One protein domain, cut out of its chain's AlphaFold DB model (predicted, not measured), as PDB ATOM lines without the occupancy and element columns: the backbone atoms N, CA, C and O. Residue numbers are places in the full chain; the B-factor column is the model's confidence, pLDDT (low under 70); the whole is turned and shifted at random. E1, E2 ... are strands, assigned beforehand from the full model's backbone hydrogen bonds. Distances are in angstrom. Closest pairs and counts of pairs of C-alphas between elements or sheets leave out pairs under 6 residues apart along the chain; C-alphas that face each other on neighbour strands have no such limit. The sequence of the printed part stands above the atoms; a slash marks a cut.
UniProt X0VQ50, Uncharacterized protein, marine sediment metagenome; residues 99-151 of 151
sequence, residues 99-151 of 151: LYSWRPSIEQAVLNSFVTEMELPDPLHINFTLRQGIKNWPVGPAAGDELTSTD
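What this domain is: This is residues 99 to 151 of the 151 residues of an uncharacterized protein of marine sediment metagenome (UniProt X0VQ50). With little regular structure, the domain is two separate strand hairpins, small E1-E2 and longer E3-E4, and a tail, residues 131 to 151, that runs away from E4 and folds back on itself. Residues 103 to 108, the tip of the small hairpin, stick out. The printed part has 53 residues, 20 of them in four named strands, E1 to E4 in chain order, each pair antiparallel; the class is all strand with no named helix. It is loose, with a radius of gyration of the C-alphas of 13.7 A, and spans 37 by 27 by 15 A.

Where its parts are: E1 is residues 101 to 103, from C-alpha 101 at (156.196, 157.085, 95.983), and E2 is 108 to 110. E3, residues 115 to 122, is 18.9 A long; E4, 125 to 130, is 15.9 A, ending at (166.192, 159.691, 105.349).

How they stand to each other: Hairpin E1 and E2 has N 103 and O 108 within hydrogen-bond range, 2.9 A. Hairpin E3 and E4 has N 127 and O 119 at 2.8 A. E2 and E3 are apart.

The domain as a whole: The C-alphas of Asp 122 and Val 139, 39.8 A, are farthest apart. The printed part has no cut, the three links are tight, and no printed residue is under 70 in pLDDT.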
ATOM      1  N   LEU A  99     157.630 157.861 102.787       94.00
ATOM      2  CA  LEU A  99     158.989 157.334 102.616       94.00
ATOM      3  C   LEU A  99     159.403 157.365 101.137       94.00
ATOM      4  O   LEU A  99     160.389 158.002 100.773       94.00
ATOM      5  N   TYR A 100     158.591 156.772 100.266       92.81
ATOM      6  CA  TYR A 100     158.759 156.804  98.816       92.81
ATOM      7  C   TYR A 100     157.398 156.874  98.120       92.81
ATOM      8  O   TYR A 100     156.354 156.662  98.737       92.81
ATOM      9  N   SER A 101     157.402 157.149  96.817       90.69
ATOM     10  CA  SER A 101     156.196 157.085  95.983       90.69
ATOM     11  C   SER A 101     156.293 155.937  94.980       90.69
ATOM     12  O   SER A 101     157.386 155.563  94.561       90.69
ATOM     13  N   TRP A 102     155.159 155.371  94.570       91.50
ATOM     14  CA  TRP A 102     155.119 154.259  93.617       91.50
ATOM     15  C   TRP A 102     154.618 154.708  92.247       91.50
ATOM     16  O   TRP A 102     153.593 155.383  92.141       91.50
ATOM     17  N   ARG A 103     155.314 154.303  91.179       91.88
ATOM     18  CA  ARG A 103     154.860 154.487  89.798       91.88
ATOM     19  C   ARG A 103     154.288 153.175  89.269       91.88
ATOM     20  O   ARG A 103     155.054 152.350  88.774       91.88
ATOM     21  N   PRO A 104     152.955 152.991  89.290       90.88
ATOM     22  CA  PRO A 104     152.344 151.722  88.899       90.88
ATOM     23  C   PRO A 104     152.514 151.400  87.412       90.88
ATOM     24  O   PRO A 104     152.540 150.237  87.045       90.88
ATOM     25  N   SER A 105     152.679 152.405  86.547       94.44
ATOM     26  CA  SER A 105     152.829 152.204  85.097       94.44
ATOM     27  C   SER A 105     154.129 151.519  84.683       94.44
ATOM     28  O   SER A 105     154.200 150.977  83.585       94.44
ATOM     29  N   ILE A 106     155.156 151.576  85.530       95.12
ATOM     30  CA  ILE A 106     156.479 150.994  85.274       95.12
ATOM     31  C   ILE A 106     156.983 150.170  86.466       95.12
ATOM     32  O   ILE A 106     158.166 149.861  86.526       95.12
ATOM     33  N   GLU A 107     156.092 149.882  87.419       93.00
ATOM     34  CA  GLU A 107     156.361 149.120  88.643       93.00
ATOM     35  C   GLU A 107     157.657 149.535  89.357       93.00
ATOM     36  O   GLU A 107     158.514 148.712  89.679       93.00
ATOM     37  N   GLN A 108     157.818 150.842  89.588       92.50
ATOM     38  CA  GLN A 108     159.053 151.391  90.144       92.50
ATOM     39  C   GLN A 108     158.802 152.279  91.364       92.50
ATOM     40  O   GLN A 108     157.950 153.175  91.338       92.50
ATOM     41  N   ALA A 109     159.610 152.076  92.407       90.06
ATOM     42  CA  ALA A 109     159.708 152.989  93.538       90.06
ATOM     43  C   ALA A 109     160.472 154.260  93.136       90.06
ATOM     44  O   ALA A 109     161.523 154.208  92.496       90.06
ATOM     45  N   VAL A 110     159.944 155.415  93.527       91.75
ATOM     46  CA  VAL A 110     160.548 156.730  93.319       91.75
ATOM     47  C   VAL A 110     161.078 157.225  94.656       91.75
ATOM     48  O   VAL A 110     160.320 157.677  95.516       91.75
ATOM     49  N   LEU A 111     162.397 157.135  94.807       90.00
ATOM     50  CA  LEU A 111     163.142 157.589  95.978       90.00
ATOM     51  C   LEU A 111     163.531 159.059  95.781       90.00
ATOM     52  O   LEU A 111     164.639 159.389  95.371       90.00
ATOM     53  N   ASN A 112     162.561 159.957  95.940       84.56
ATOM     54  CA  ASN A 112     162.823 161.402  96.000       84.56
ATOM     55  C   ASN A 112     161.843 162.148  96.921       84.56
ATOM     56  O   ASN A 112     161.837 163.377  96.938       84.56
ATOM     57  N   SER A 113     161.037 161.410  97.685       87.88
ATOM     58  CA  SER A 113     160.127 161.950  98.697       87.88
ATOM     59  C   SER A 113     160.925 162.171  99.992       87.88
ATOM     60  O   SER A 113     161.855 162.990  99.996       87.88
ATOM     61  N   PHE A 114     160.644 161.421 101.064       95.19
ATOM     62  CA  PHE A 114     161.434 161.506 102.295       95.19
ATOM     63  C   PHE A 114     162.723 160.681 102.253       95.19
ATOM     64  O   PHE A 114     163.743 161.097 102.795       95.19
ATOM     65  N   VAL A 115     162.701 159.529 101.583       95.56
ATOM     66  CA  VAL A 115     163.849 158.627 101.466       95.56
ATOM     67  C   VAL A 115     164.665 158.945 100.217       95.56
ATOM     68  O   VAL A 115     164.112 159.151  99.133       95.56
ATOM     69  N   THR A 116     165.991 158.932 100.359       94.31
ATOM     70  CA  THR A 116     166.941 159.049  99.240       94.31
ATOM     71  C   THR A 116     167.489 157.702  98.777       94.31
ATOM     72  O   THR A 116     167.903 157.585  97.629       94.31
ATOM     73  N   GLU A 117     167.488 156.688  99.645       94.12
ATOM     74  CA  GLU A 117     168.022 155.353  99.363       94.12
ATOM     75  C   GLU A 117     167.297 154.272 100.176       94.12
ATOM     76  O   GLU A 117     166.906 154.506 101.319       94.12
ATOM     77  N   MET A 118     167.115 153.096  99.576       93.56
ATOM     78  CA  MET A 118     166.480 151.933 100.195       93.56
ATOM     79  C   MET A 118     167.326 150.691  99.923       93.56
ATOM     80  O   MET A 118     167.580 150.365  98.763       93.56
ATOM     81  N   GLU A 119     167.691 149.969 100.978       94.88
ATOM     82  CA  GLU A 119     168.450 148.722 100.897       94.88
ATOM     83  C   GLU A 119     167.668 147.573 101.544       94.88
ATOM     84  O   GLU A 119     167.108 147.729 102.629       94.88
ATOM     85  N   LEU A 120     167.659 146.402 100.901       95.12
ATOM     86  CA  LEU A 120     167.209 145.138 101.497       95.12
ATOM     87  C   LEU A 120     168.445 144.265 101.756       95.12
ATOM     88  O   LEU A 120     168.826 143.490 100.873       95.12
ATOM     89  N   PRO A 121     169.115 144.396 102.916       96.19
ATOM     90  CA  PRO A 121     170.277 143.566 103.234       96.19
ATOM     91  C   PRO A 121     169.924 142.073 103.316       96.19
ATOM     92  O   PRO A 121     170.745 141.222 102.971       96.19
ATOM     93  N   ASP A 122     168.701 141.752 103.740       96.56
ATOM     94  CA  ASP A 122     168.152 140.400 103.790       96.56
ATOM     95  C   ASP A 122     166.609 140.436 103.675       96.56
ATOM     96  O   ASP A 122     166.022 141.520 103.657       96.56
ATOM     97  N   PRO A 123     165.916 139.283 103.572       96.50
ATOM     98  CA  PRO A 123     164.466 139.249 103.352       96.50
ATOM     99  C   PRO A 123     163.587 139.827 104.473       96.50
ATOM    100  O   PRO A 123     162.382 139.956 104.264       96.50
ATOM    101  N   LEU A 124     164.135 140.108 105.659       97.31
ATOM    102  CA  LEU A 124     163.379 140.565 106.831       97.31
ATOM    103  C   LEU A 124     163.729 141.992 107.263       97.31
ATOM    104  O   LEU A 124     163.063 142.528 108.149       97.31
ATOM    105  N   HIS A 125     164.725 142.619 106.639       96.00
ATOM    106  CA  HIS A 125     165.176 143.955 107.003       96.00
ATOM    107  C   HIS A 125     165.176 144.881 105.792       96.00
ATOM    108  O   HIS A 125     165.617 144.520 104.702       96.00
ATOM    109  N   ILE A 126     164.686 146.099 106.009       94.88
ATOM    110  CA  ILE A 126     164.697 147.181 105.030       94.88
ATOM    111  C   ILE A 126     165.335 148.387 105.706       94.88
ATOM    112  O   ILE A 126     164.843 148.850 106.735       94.88
ATOM    113  N   ASN A 127     166.413 148.894 105.121       96.00
ATOM    114  CA  ASN A 127     167.082 150.102 105.575       96.00
ATOM    115  C   ASN A 127     166.675 151.270 104.680       96.00
ATOM    116  O   ASN A 127     166.707 151.161 103.452       96.00
ATOM    117  N   PHE A 128     166.333 152.397 105.297       96.12
ATOM    118  CA  PHE A 128     166.005 153.636 104.605       96.12
ATOM    119  C   PHE A 128     166.972 154.745 105.007       96.12
ATOM    120  O   PHE A 128     167.155 155.018 106.193       96.12
ATOM    121  N   THR A 129     167.530 155.440 104.019       96.44
ATOM    122  CA  THR A 129     168.291 156.673 104.247       96.44
ATOM    123  C   THR A 129     167.347 157.868 104.138       96.44
ATOM    124  O   THR A 129     166.826 158.160 103.057       96.44
ATOM    125  N   LEU A 130     167.111 158.553 105.262       95.88
ATOM    126  CA  LEU A 130     166.192 159.691 105.349       95.88
ATOM    127  C   LEU A 130     166.854 161.002 104.913       95.88
ATOM    128  O   LEU A 130     167.992 161.311 105.289       95.88
ATOM    129  N   ARG A 131     166.106 161.818 104.172       95.06
ATOM    130  CA  ARG A 131     166.497 163.177 103.803       95.06
ATOM    131  C   ARG A 131     166.497 164.082 105.035       95.06
ATOM    132  O   ARG A 131     165.502 164.179 105.741       95.06
ATOM    133  N   GLN A 132     167.596 164.798 105.233       95.44
ATOM    134  CA  GLN A 132     167.759 165.739 106.343       95.44
ATOM    135  C   GLN A 132     167.157 167.114 106.021       95.44
ATOM    136  O   GLN A 132     167.063 167.500 104.852       95.44
ATOM    137  N   GLY A 133     166.788 167.871 107.055       95.00
ATOM    138  CA  GLY A 133     166.306 169.247 106.934       95.00
ATOM    139  C   GLY A 133     164.875 169.395 106.412       95.00
ATOM    140  O   GLY A 133     164.462 170.514 106.106       95.00
ATOM    141  N   ILE A 134     164.114 168.303 106.296       94.69
ATOM    142  CA  ILE A 134     162.689 168.368 105.957       94.69
ATOM    143  C   ILE A 134     161.924 168.884 107.165       94.69
ATOM    144  O   ILE A 134     162.081 168.361 108.261       94.69
ATOM    145  N   LYS A 135     161.117 169.927 106.975       95.12
ATOM    146  CA  LYS A 135     160.347 170.546 108.053       95.12
ATOM    147  C   LYS A 135     158.860 170.292 107.878       95.12
ATOM    148  O   LYS A 135     158.346 170.339 106.760       95.12
ATOM    149  N   ASN A 136     158.182 170.099 108.999       94.75
ATOM    150  CA  ASN A 136     156.731 170.087 109.060       94.75
ATOM    151  C   ASN A 136     156.146 171.452 108.681       94.75
ATOM    152  O   ASN A 136     156.802 172.495 108.776       94.75
ATOM    153  N   TRP A 137     154.878 171.436 108.268       93.62
ATOM    154  CA  TRP A 137     154.130 172.643 107.929       93.62
ATOM    155  C   TRP A 137     154.209 173.673 109.075       93.62
ATOM    156  O   TRP A 137     154.122 173.284 110.238       93.62
ATOM    157  N   PRO A 138     154.358 174.985 108.806       94.56
ATOM    158  CA  PRO A 138     154.603 176.006 109.835       94.56
ATOM    159  C   PRO A 138     153.420 176.279 110.780       94.56
ATOM    160  O   PRO A 138     153.452 177.241 111.544       94.56
ATOM    161  N   VAL A 139     152.361 175.472 110.728       92.62
ATOM    162  CA  VAL A 139     151.176 175.596 111.580       92.62
ATOM    163  C   VAL A 139     150.804 174.214 112.104       92.62
ATOM    164  O   VAL A 139     150.803 173.251 111.343       92.62
ATOM    165  N   GLY A 140     150.442 174.132 113.384       90.25
ATOM    166  CA  GLY A 140     150.018 172.896 114.039       90.25
ATOM    167  C   GLY A 140     150.939 172.474 115.189       90.25
ATOM    168  O   GLY A 140     151.849 173.218 115.554       90.25
ATOM    169  N   PRO A 141     150.690 171.299 115.792       89.94
ATOM    170  CA  PRO A 141     151.415 170.843 116.980       89.94
ATOM    171  C   PRO A 141     152.919 170.613 116.776       89.94
ATOM    172  O   PRO A 141     153.678 170.861 117.703       89.94
ATOM    173  N   ALA A 142     153.336 170.182 115.581       90.75
ATOM    174  CA  ALA A 142     154.737 169.923 115.223       90.75
ATOM    175  C   ALA A 142     155.304 171.008 114.285       90.75
ATOM    176  O   ALA A 142     156.093 170.732 113.380       90.75
ATOM    177  N   ALA A 143     154.800 172.241 114.402       95.38
ATOM    178  CA  ALA A 143     155.055 173.298 113.432       95.38
ATOM    179  C   ALA A 143     156.541 173.659 113.317       95.38
ATOM    180  O   ALA A 143     157.149 174.142 114.268       95.38
ATOM    181  N   GLY A 144     157.101 173.501 112.114       94.94
ATOM    182  CA  GLY A 144     158.499 173.833 111.829       94.94
ATOM    183  C   GLY A 144     159.527 172.850 112.401       94.94
ATOM    184  O   GLY A 144     160.725 173.040 112.169       94.94
ATOM    185  N   ASP A 145     159.077 171.799 113.088       96.38
ATOM    186  CA  ASP A 145     159.947 170.727 113.559       96.38
ATOM    187  C   ASP A 145     160.538 169.958 112.378       96.38
ATOM    188  O   ASP A 145     159.974 169.915 111.280       96.38
ATOM    189  N   GLU A 146     161.726 169.398 112.593       96.25
ATOM    190  CA  GLU A 146     162.347 168.519 111.607       96.25
ATOM    191  C   GLU A 146     161.662 167.164 111.594       96.25
ATOM    192  O   GLU A 146     161.451 166.590 112.656       96.25
ATOM    193  N   LEU A 147     161.384 166.654 110.398       94.62
ATOM    194  CA  LEU A 147     160.944 165.283 110.210       94.62
ATOM    195  C   LEU A 147     162.144 164.344 110.360       94.62
ATOM    196  O   LEU A 147     163.172 164.518 109.699       94.62
ATOM    197  N   THR A 148     162.013 163.345 111.221       94.94
ATOM    198  CA  THR A 148     163.071 162.400 111.590       94.94
ATOM    199  C   THR A 148     162.571 160.955 111.517       94.94
ATOM    200  O   THR A 148     161.496 160.683 111.002       94.94
ATOM    201  N   SER A 149     163.359 159.995 112.006       94.69
ATOM    202  CA  SER A 149     162.956 158.583 112.058       94.69
ATOM    203  C   SER A 149     161.922 158.263 113.141       94.69
ATOM    204  O   SER A 149     161.500 157.114 113.237       94.69
ATOM    205  N   THR A 150     161.602 159.210 114.028       93.62
ATOM    206  CA  THR A 150     160.584 159.010 115.072       93.62
ATOM    207  C   THR A 150     159.177 159.388 114.622       93.62
ATOM    208  O   THR A 150     158.235 159.122 115.367       93.62
ATOM    209  N   ASP A 151     159.061 160.010 113.449       91.25
ATOM    210  CA  ASP A 151     157.812 160.437 112.816       91.25
ATOM    211  C   ASP A 151     157.350 159.406 111.775       91.25
ATOM    212  O   ASP A 151     156.130 159.132 111.726       91.25
TER     213      ASP A 151